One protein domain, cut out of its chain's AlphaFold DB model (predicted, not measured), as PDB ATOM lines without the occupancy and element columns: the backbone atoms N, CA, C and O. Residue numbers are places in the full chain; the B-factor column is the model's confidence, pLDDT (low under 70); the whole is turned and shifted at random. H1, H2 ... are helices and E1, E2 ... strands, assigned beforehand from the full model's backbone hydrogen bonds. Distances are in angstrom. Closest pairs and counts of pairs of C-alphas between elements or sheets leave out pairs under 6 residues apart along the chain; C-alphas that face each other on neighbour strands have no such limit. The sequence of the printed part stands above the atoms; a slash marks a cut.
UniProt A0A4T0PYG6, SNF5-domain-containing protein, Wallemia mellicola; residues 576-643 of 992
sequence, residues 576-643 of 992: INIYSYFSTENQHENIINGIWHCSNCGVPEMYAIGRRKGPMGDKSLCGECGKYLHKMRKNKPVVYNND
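What this domain is: This is residues 576 to 643 of the 992 residues of the protein "SNF5-domain-containing protein" of Wallemia mellicola (UniProt A0A4T0PYG6). This is a domain of little regular structure: a small hairpin of strands E1 and E2 with helix H2 packed on E1, and long loops around them. The short helix H1 lies at one end of the long axis, and the loop at Asn 593 at the other. The printed part has 68 residues, 24 of them in named elements, in the order H1, E1, E2, H2, class mixed. It is compact, radius of gyration of the C-alphas 10.9 A, but elongated, spanning 33 by 21 by 19 A.

Where its parts are: H1, residues 576 to 579, begins at C-alpha (169.220, 170.438, 227.460). E1 is residues 611 to 614; E2, residues 617 to 622, is 12.3 A long. H2, residues 623 to 632, is 14.0 A long and ends at (178.531, 176.304, 236.222).

How they stand to each other: E1 and E2 form an antiparallel hairpin at 126 degrees, with N 612 and O 621 2.8 A apart. The closest C-alphas of E1 and H2, Arg 611 and Gly 623, are 5.4 A apart. H1 is apart from E2 and H2. In H2 every O i to N i+4 pair is within hydrogen-bond range; H1 is too short for one.

The domain as a whole: The printed part has no cut. The link H1 to E1 is long, 31 residues. Residues 576 to 586 are under pLDDT 70.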
ATOM      1  N   ILE A 576     168.431 169.219 227.724       43.03
ATOM      2  CA  ILE A 576     169.220 170.438 227.460       43.03
ATOM      3  C   ILE A 576     170.237 170.706 228.588       43.03
ATOM      4  O   ILE A 576     171.348 171.144 228.309       43.03
ATOM      5  N   ASN A 577     169.918 170.379 229.848       41.94
ATOM      6  CA  ASN A 577     170.861 170.537 230.967       41.94
ATOM      7  C   ASN A 577     172.069 169.585 230.906       41.94
ATOM      8  O   ASN A 577     173.119 169.934 231.430       41.94
ATOM      9  N   ILE A 578     171.932 168.396 230.310       44.25
ATOM     10  CA  ILE A 578     173.033 167.420 230.224       44.25
ATOM     11  C   ILE A 578     173.949 167.767 229.041       44.25
ATOM     12  O   ILE A 578     175.169 167.779 229.180       44.25
ATOM     13  N   TYR A 579     173.371 168.150 227.898       40.97
ATOM     14  CA  TYR A 579     174.144 168.559 226.721       40.97
ATOM     15  C   TYR A 579     174.681 170.003 226.785       40.97
ATOM     16  O   TYR A 579     175.471 170.383 225.923       40.97
ATOM     17  N   SER A 580     174.348 170.812 227.802       47.16
ATOM     18  CA  SER A 580     174.809 172.213 227.894       47.16
ATOM     19  C   SER A 580     176.325 172.388 228.038       47.16
ATOM     20  O   SER A 580     176.820 173.493 227.834       47.16
ATOM     21  N   TYR A 581     177.068 171.323 228.354       45.34
ATOM     22  CA  TYR A 581     178.535 171.323 228.354       45.34
ATOM     23  C   TYR A 581     179.142 171.316 226.934       45.34
ATOM     24  O   TYR A 581     180.261 171.788 226.746       45.34
ATOM     25  N   PHE A 582     178.389 170.836 225.935       48.59
ATOM     26  CA  PHE A 582     178.792 170.764 224.524       48.59
ATOM     27  C   PHE A 582     177.869 171.547 223.570       48.59
ATOM     28  O   PHE A 582     178.107 171.541 222.365       48.59
ATOM     29  N   SER A 583     176.823 172.222 224.065       56.38
ATOM     30  CA  SER A 583     175.911 172.966 223.185       56.38
ATOM     31  C   SER A 583     176.608 174.176 222.557       56.38
ATOM     32  O   SER A 583     177.050 175.103 223.241       56.38
ATOM     33  N   THR A 584     176.660 174.165 221.226       62.78
ATOM     34  CA  THR A 584     177.090 175.277 220.373       62.78
ATOM     35  C   THR A 584     175.985 176.318 220.160       62.78
ATOM     36  O   THR A 584     176.203 177.312 219.472       62.78
ATOM     37  N   GLU A 585     174.803 176.139 220.760       61.94
ATOM     38  CA  GLU A 585     173.713 177.114 220.686       61.94
ATOM     39  C   GLU A 585     174.161 178.472 221.261       61.94
ATOM     40  O   GLU A 585     174.673 178.572 222.380       61.94
ATOM     41  N   ASN A 586     173.962 179.527 220.464       66.06
ATOM     42  CA  ASN A 586     174.406 180.905 220.716       66.06
ATOM     43  C   ASN A 586     175.937 181.109 220.795       66.06
ATOM     44  O   ASN A 586     176.387 182.158 221.257       66.06
ATOM     45  N   GLN A 587     176.746 180.147 220.335       77.12
ATOM     46  CA  GLN A 587     178.187 180.339 220.134       77.12
ATOM     47  C   GLN A 587     178.469 180.864 218.722       77.12
ATOM     48  O   GLN A 587     177.963 180.325 217.740       77.12
ATOM     49  N   HIS A 588     179.295 181.901 218.634       83.00
ATOM     50  CA  HIS A 588     179.658 182.591 217.395       83.00
ATOM     51  C   HIS A 588     181.075 182.208 216.938       83.00
ATOM     52  O   HIS A 588     181.823 181.551 217.667       83.00
ATOM     53  N   GLU A 589     181.456 182.619 215.730       82.12
ATOM     54  CA  GLU A 589     182.784 182.342 215.176       82.12
ATOM     55  C   GLU A 589     183.901 183.025 215.985       82.12
ATOM     56  O   GLU A 589     183.788 184.176 216.404       82.12
ATOM     57  N   ASN A 590     184.999 182.296 216.212       83.38
ATOM     58  CA  ASN A 590     186.106 182.750 217.064       83.38
ATOM     59  C   ASN A 590     187.101 183.682 216.353       83.38
ATOM     60  O   ASN A 590     188.039 184.156 216.989       83.38
ATOM     61  N   ILE A 591     186.963 183.897 215.043       85.69
ATOM     62  CA  ILE A 591     187.868 184.723 214.235       85.69
ATOM     63  C   ILE A 591     187.001 185.615 213.354       85.69
ATOM     64  O   ILE A 591     186.328 185.126 212.455       85.69
ATOM     65  N   ILE A 592     187.028 186.921 213.609       82.75
ATOM     66  CA  ILE A 592     186.261 187.922 212.862       82.75
ATOM     67  C   ILE A 592     187.262 188.965 212.375       82.75
ATOM     68  O   ILE A 592     188.031 189.508 213.167       82.75
ATOM     69  N   ASN A 593     187.299 189.204 211.061       80.50
ATOM     70  CA  ASN A 593     188.261 190.102 210.405       80.50
ATOM     71  C   ASN A 593     189.736 189.802 210.766       80.50
ATOM     72  O   ASN A 593     190.548 190.710 210.915       80.50
ATOM     73  N   GLY A 594     190.075 188.520 210.953       81.38
ATOM     74  CA  GLY A 594     191.416 188.060 211.344       81.38
ATOM     75  C   GLY A 594     191.759 188.211 212.834       81.38
ATOM     76  O   GLY A 594     192.767 187.667 213.276       81.38
ATOM     77  N   ILE A 595     190.921 188.887 213.624       84.00
ATOM     78  CA  ILE A 595     191.111 189.086 215.067       84.00
ATOM     79  C   ILE A 595     190.333 188.008 215.831       84.00
ATOM     80  O   ILE A 595     189.180 187.704 215.502       84.00
ATOM     81  N   TRP A 596     190.934 187.427 216.873       90.81
ATOM     82  CA  TRP A 596     190.230 186.454 217.707       90.81
ATOM     83  C   TRP A 596     189.180 187.127 218.598       90.81
ATOM     84  O   TRP A 596     189.442 188.167 219.203       90.81
ATOM     85  N   HIS A 597     188.009 186.501 218.702       90.56
ATOM     86  CA  HIS A 597     186.898 186.924 219.552       90.56
ATOM     87  C   HIS A 597     186.371 185.723 220.353       90.56
ATOM     88  O   HIS A 597     186.394 184.586 219.887       90.56
ATOM     89  N   CYS A 598     185.863 185.960 221.562       92.06
ATOM     90  CA  CYS A 598     185.244 184.912 222.382       92.06
ATOM     91  C   CYS A 598     183.890 184.466 221.801       92.06
ATOM     92  O   CYS A 598     182.946 185.257 221.803       92.06
ATOM     93  N   SER A 599     183.746 183.191 221.421       89.44
ATOM     94  CA  SER A 599     182.492 182.641 220.861       89.44
ATOM     95  C   SER A 599     181.223 182.905 221.695       89.44
ATOM     96  O   SER A 599     180.147 183.067 221.121       89.44
ATOM     97  N   ASN A 600     181.329 183.016 223.025       89.19
ATOM     98  CA  ASN A 600     180.176 183.232 223.909       89.19
ATOM     99  C   ASN A 600     179.794 184.706 224.142       89.19
ATOM    100  O   ASN A 600     178.653 184.981 224.497       89.19
ATOM    101  N   CYS A 601     180.732 185.652 224.037       90.19
ATOM    102  CA  CYS A 601     180.483 187.047 224.444       90.19
ATOM    103  C   CYS A 601     181.035 188.115 223.495       90.19
ATOM    104  O   CYS A 601     180.855 189.297 223.763       90.19
ATOM    105  N   GLY A 602     181.743 187.713 222.441       88.62
ATOM    106  CA  GLY A 602     182.280 188.597 221.409       88.62
ATOM    107  C   GLY A 602     183.434 189.501 221.846       88.62
ATOM    108  O   GLY A 602     183.893 190.293 221.036       88.62
ATOM    109  N   VAL A 603     183.961 189.377 223.074       90.56
ATOM    110  CA  VAL A 603     185.116 190.193 223.495       90.56
ATOM    111  C   VAL A 603     186.321 189.913 222.580       90.56
ATOM    112  O   VAL A 603     186.696 188.739 222.445       90.56
ATOM    113  N   PRO A 604     186.919 190.943 221.947       89.81
ATOM    114  CA  PRO A 604     188.082 190.775 221.083       89.81
ATOM    115  C   PRO A 604     189.347 190.510 221.905       89.81
ATOM    116  O   PRO A 604     189.444 190.879 223.079       89.81
ATOM    117  N   GLU A 605     190.348 189.913 221.261       86.25
ATOM    118  CA  GLU A 605     191.631 189.521 221.856       86.25
ATOM    119  C   GLU A 605     192.272 190.604 222.737       86.25
ATOM    120  O   GLU A 605     192.633 190.320 223.877       86.25
ATOM    121  N   MET A 606     192.328 191.851 222.260       82.75
ATOM    122  CA  MET A 606     192.922 192.991 222.978       82.75
ATOM    123  C   MET A 606     192.301 193.282 224.359       82.75
ATOM    124  O   MET A 606     192.950 193.894 225.205       82.75
ATOM    125  N   TYR A 607     191.066 192.835 224.612       83.38
ATOM    126  CA  TYR A 607     190.387 193.006 225.899       83.38
ATOM    127  C   TYR A 607     190.170 191.693 226.667       83.38
ATOM    128  O   TYR A 607     189.725 191.732 227.817       83.38
ATOM    129  N   ALA A 608     190.519 190.546 226.081       84.31
ATOM    130  CA  ALA A 608     190.257 189.226 226.638       84.31
ATOM    131  C   ALA A 608     191.363 188.750 227.597       84.31
ATOM    132  O   ALA A 608     192.473 188.419 227.187       84.31
ATOM    133  N   ILE A 609     191.038 188.625 228.888       80.31
ATOM    134  CA  ILE A 609     191.977 188.138 229.913       80.31
ATOM    135  C   ILE A 609     192.152 186.610 229.788       80.31
ATOM    136  O   ILE A 609     191.494 185.820 230.471       80.31
ATOM    137  N   GLY A 610     193.041 186.202 228.881       82.94
ATOM    138  CA  GLY A 610     193.385 184.811 228.580       82.94
ATOM    139  C   GLY A 610     192.325 184.056 227.765       82.94
ATOM    140  O   GLY A 610     191.155 184.441 227.708       82.94
ATOM    141  N   ARG A 611     192.733 182.936 227.152       90.00
ATOM    142  CA  ARG A 611     191.862 182.042 226.364       90.00
ATOM    143  C   ARG A 611     191.734 180.666 227.034       90.00
ATOM    144  O   ARG A 611     192.672 180.201 227.677       90.00
ATOM    145  N   ARG A 612     190.578 180.011 226.902       86.50
ATOM    146  CA  ARG A 612     190.229 178.711 227.514       86.50
ATOM    147  C   ARG A 612     189.449 177.825 226.536       86.50
ATOM    148  O   ARG A 612     188.898 178.320 225.554       86.50
ATOM    149  N   LYS A 613     189.421 176.515 226.806       85.00
ATOM    150  CA  LYS A 613     188.611 175.532 226.065       85.00
ATOM    151  C   LYS A 613     187.115 175.818 226.249       85.00
ATOM    152  O   LYS A 613     186.698 176.310 227.299       85.00
ATOM    153  N   GLY A 614     186.329 175.507 225.226       83.69
ATOM    154  CA  GLY A 614     184.874 175.644 225.196       83.69
ATOM    155  C   GLY A 614     184.247 174.693 224.170       83.69
ATOM    156  O   GLY A 614     184.966 173.881 223.582       83.69
ATOM    157  N   PRO A 615     182.926 174.775 223.930       80.69
ATOM    158  CA  PRO A 615     182.213 173.853 223.038       80.69
ATOM    159  C   PRO A 615     182.650 173.969 221.567       80.69
ATOM    160  O   PRO A 615     182.574 172.992 220.836       80.69
ATOM    161  N   MET A 616     183.179 175.127 221.149       77.44
ATOM    162  CA  MET A 616     183.776 175.344 219.820       77.44
ATOM    163  C   MET A 616     185.279 174.981 219.758       77.44
ATOM    164  O   MET A 616     185.994 175.443 218.873       77.44
ATOM    165  N   GLY A 617     185.783 174.185 220.709       78.75
ATOM    166  CA  GLY A 617     187.165 173.693 220.737       78.75
ATOM    167  C   GLY A 617     188.110 174.466 221.665       78.75
ATOM    168  O   GLY A 617     187.695 175.249 222.531       78.75
ATOM    169  N   ASP A 618     189.410 174.209 221.517       75.38
ATOM    170  CA  ASP A 618     190.450 174.835 222.333       75.38
ATOM    171  C   ASP A 618     190.618 176.326 222.026       75.38
ATOM    172  O   ASP A 618     190.529 176.765 220.884       75.38
ATOM    173  N   LYS A 619     190.858 177.116 223.081       85.31
ATOM    174  CA  LYS A 619     190.960 178.586 223.028       85.31
ATOM    175  C   LYS A 619     189.718 179.297 222.440       85.31
ATOM    176  O   LYS A 619     189.848 180.431 221.992       85.31
ATOM    177  N   SER A 620     188.523 178.695 222.468       89.50
ATOM    178  CA  SER A 620     187.277 179.316 221.967       89.50
ATOM    179  C   SER A 620     186.605 180.307 222.935       89.50
ATOM    180  O   SER A 620     185.743 181.087 222.529       89.50
ATOM    181  N   LEU A 621     186.984 180.323 224.217       89.69
ATOM    182  CA  LEU A 621     186.386 181.210 225.224       89.69
ATOM    183  C   LEU A 621     187.421 182.121 225.880       89.69
ATOM    184  O   LEU A 621     188.560 181.718 226.107       89.69
ATOM    185  N   CYS A 622     187.016 183.333 226.266       91.31
ATOM    186  CA  CYS A 622     187.821 184.188 227.138       91.31
ATOM    187  C   CYS A 622     187.909 183.601 228.559       91.31
ATOM    188  O   CYS A 622     187.091 182.762 228.956       91.31
ATOM    189  N   GLY A 623     188.877 184.063 229.354       88.31
ATOM    190  CA  GLY A 623     189.116 183.564 230.708       88.31
ATOM    191  C   GLY A 623     187.877 183.573 231.604       88.31
ATOM    192  O   GLY A 623     187.675 182.618 232.352       88.31
ATOM    193  N   GLU A 624     187.015 184.586 231.492       87.50
ATOM    194  CA  GLU A 624     185.746 184.644 232.221       87.50
ATOM    195  C   GLU A 624     184.712 183.631 231.738       87.50
ATOM    196  O   GLU A 624     184.173 182.895 232.559       87.50
ATOM    197  N   CYS A 625     184.418 183.573 230.435       88.31
ATOM    198  CA  CYS A 625     183.400 182.655 229.920       88.31
ATOM    199  C   CYS A 625     183.832 181.193 230.103       88.31
ATOM    200  O   CYS A 625     183.005 180.356 230.452       88.31
ATOM    201  N   GLY A 626     185.133 180.900 229.979       87.94
ATOM    202  CA  GLY A 626     185.704 179.591 230.290       87.94
ATOM    203  C   GLY A 626     185.628 179.240 231.782       87.94
ATOM    204  O   GLY A 626     185.159 178.158 232.125       87.94
ATOM    205  N   LYS A 627     186.020 180.146 232.698       87.75
ATOM    206  CA  LYS A 627     185.809 179.952 234.155       87.75
ATOM    207  C   LYS A 627     184.315 179.753 234.473       87.75
ATOM    208  O   LYS A 627     183.976 178.875 235.262       87.75
ATOM    209  N   TYR A 628     183.466 180.523 233.787       84.69
ATOM    210  CA  TYR A 628     182.016 180.396 233.616       84.69
ATOM    211  C   TYR A 628     181.580 178.935 233.479       84.69
ATOM    212  O   TYR A 628     181.037 178.294 234.382       84.69
ATOM    213  N   LEU A 629     181.878 178.434 232.284       83.75
ATOM    214  CA  LEU A 629     181.496 177.127 231.784       83.75
ATOM    215  C   LEU A 629     182.049 175.987 232.643       83.75
ATOM    216  O   LEU A 629     181.313 175.056 232.955       83.75
ATOM    217  N   HIS A 630     183.306 176.066 233.086       78.56
ATOM    218  CA  HIS A 630     183.881 175.034 233.954       78.56
ATOM    219  C   HIS A 630     183.217 174.985 235.342       78.56
ATOM    220  O   HIS A 630     183.000 173.887 235.855       78.56
ATOM    221  N   LYS A 631     182.860 176.136 235.938       82.56
ATOM    222  CA  LYS A 631     182.237 176.196 237.274       82.56
ATOM    223  C   LYS A 631     180.740 175.869 237.259       82.56
ATOM    224  O   LYS A 631     180.268 175.165 238.143       82.56
ATOM    225  N   MET A 632     180.002 176.378 236.273       77.62
ATOM    226  CA  MET A 632     178.531 176.304 236.222       77.62
ATOM    227  C   MET A 632     178.000 175.245 235.238       77.62
ATOM    228  O   MET A 632     176.788 175.070 235.132       77.62
ATOM    229  N   ARG A 633     178.889 174.575 234.483       75.88
ATOM    230  CA  ARG A 633     178.591 173.595 233.408       75.88
ATOM    231  C   ARG A 633     177.628 174.107 232.322       75.88
ATOM    232  O   ARG A 633     176.997 173.328 231.606       75.88
ATOM    233  N   LYS A 634     177.549 175.434 232.191       81.56
ATOM    234  CA  LYS A 634     176.698 176.186 231.262       81.56
ATOM    235  C   LYS A 634     177.419 177.440 230.774       81.56
ATOM    236  O   LYS A 634     178.214 178.026 231.509       81.56
ATOM    237  N   ASN A 635     177.091 177.863 229.560       81.12
ATOM    238  CA  ASN A 635     177.538 179.123 228.970       81.12
ATOM    239  C   ASN A 635     177.182 180.330 229.867       81.12
ATOM    240  O   ASN A 635     176.118 180.350 230.489       81.12
ATOM    241  N   LYS A 636     178.077 181.331 229.959       83.25
ATOM    242  CA  LYS A 636     177.849 182.551 230.763       83.25
ATOM    243  C   LYS A 636     176.685 183.331 230.127       83.25
ATOM    244  O   LYS A 636     176.815 183.667 228.950       83.25
ATOM    245  N   PRO A 637     175.583 183.629 230.842       82.94
ATOM    246  CA  PRO A 637     174.468 184.389 230.284       82.94
ATOM    247  C   PRO A 637     174.890 185.851 230.115       82.94
ATOM    248  O   PRO A 637     174.983 186.602 231.084       82.94
ATOM    249  N   VAL A 638     175.195 186.228 228.877       82.12
ATOM    250  CA  VAL A 638     175.612 187.571 228.460       82.12
ATOM    251  C   VAL A 638     175.016 187.878 227.092       82.12
ATOM    252  O   VAL A 638     174.719 186.965 226.323       82.12
ATOM    253  N   VAL A 639     174.859 189.162 226.780       83.69
ATOM    254  CA  VAL A 639     174.583 189.595 225.407       83.69
ATOM    255  C   VAL A 639     175.882 189.471 224.613       83.69
ATOM    256  O   VAL A 639     176.933 189.918 225.074       83.69
ATOM    257  N   TYR A 640     175.826 188.844 223.439       87.00
ATOM    258  CA  TYR A 640     176.952 188.842 222.511       87.00
ATOM    259  C   TYR A 640     177.038 190.209 221.823       87.00
ATOM    260  O   TYR A 640     176.063 190.660 221.226       87.00
ATOM    261  N   ASN A 641     178.206 190.846 221.888       86.25
ATOM    262  CA  ASN A 641     178.557 191.999 221.065       86.25
ATOM    263  C   ASN A 641     180.038 191.872 220.672       86.25
ATOM    264  O   ASN A 641     180.841 191.461 221.507       86.25
ATOM    265  N   ASN A 642     180.403 192.198 219.436       84.12
ATOM    266  CA  ASN A 642     181.780 192.227 218.944       84.12
ATOM    267  C   ASN A 642     182.402 193.640 218.908       84.12
ATOM    268  O   ASN A 642     183.603 193.751 218.668       84.12
ATOM    269  N   ASP A 643     181.641 194.704 219.197       84.69
ATOM    270  CA  ASP A 643     182.160 196.077 219.268       84.69
ATOM    271  C   ASP A 643     183.256 196.220 220.348       84.69
ATOM    272  O   ASP A 643     182.982 196.007 221.538       84.69
TER     273      ASP A 643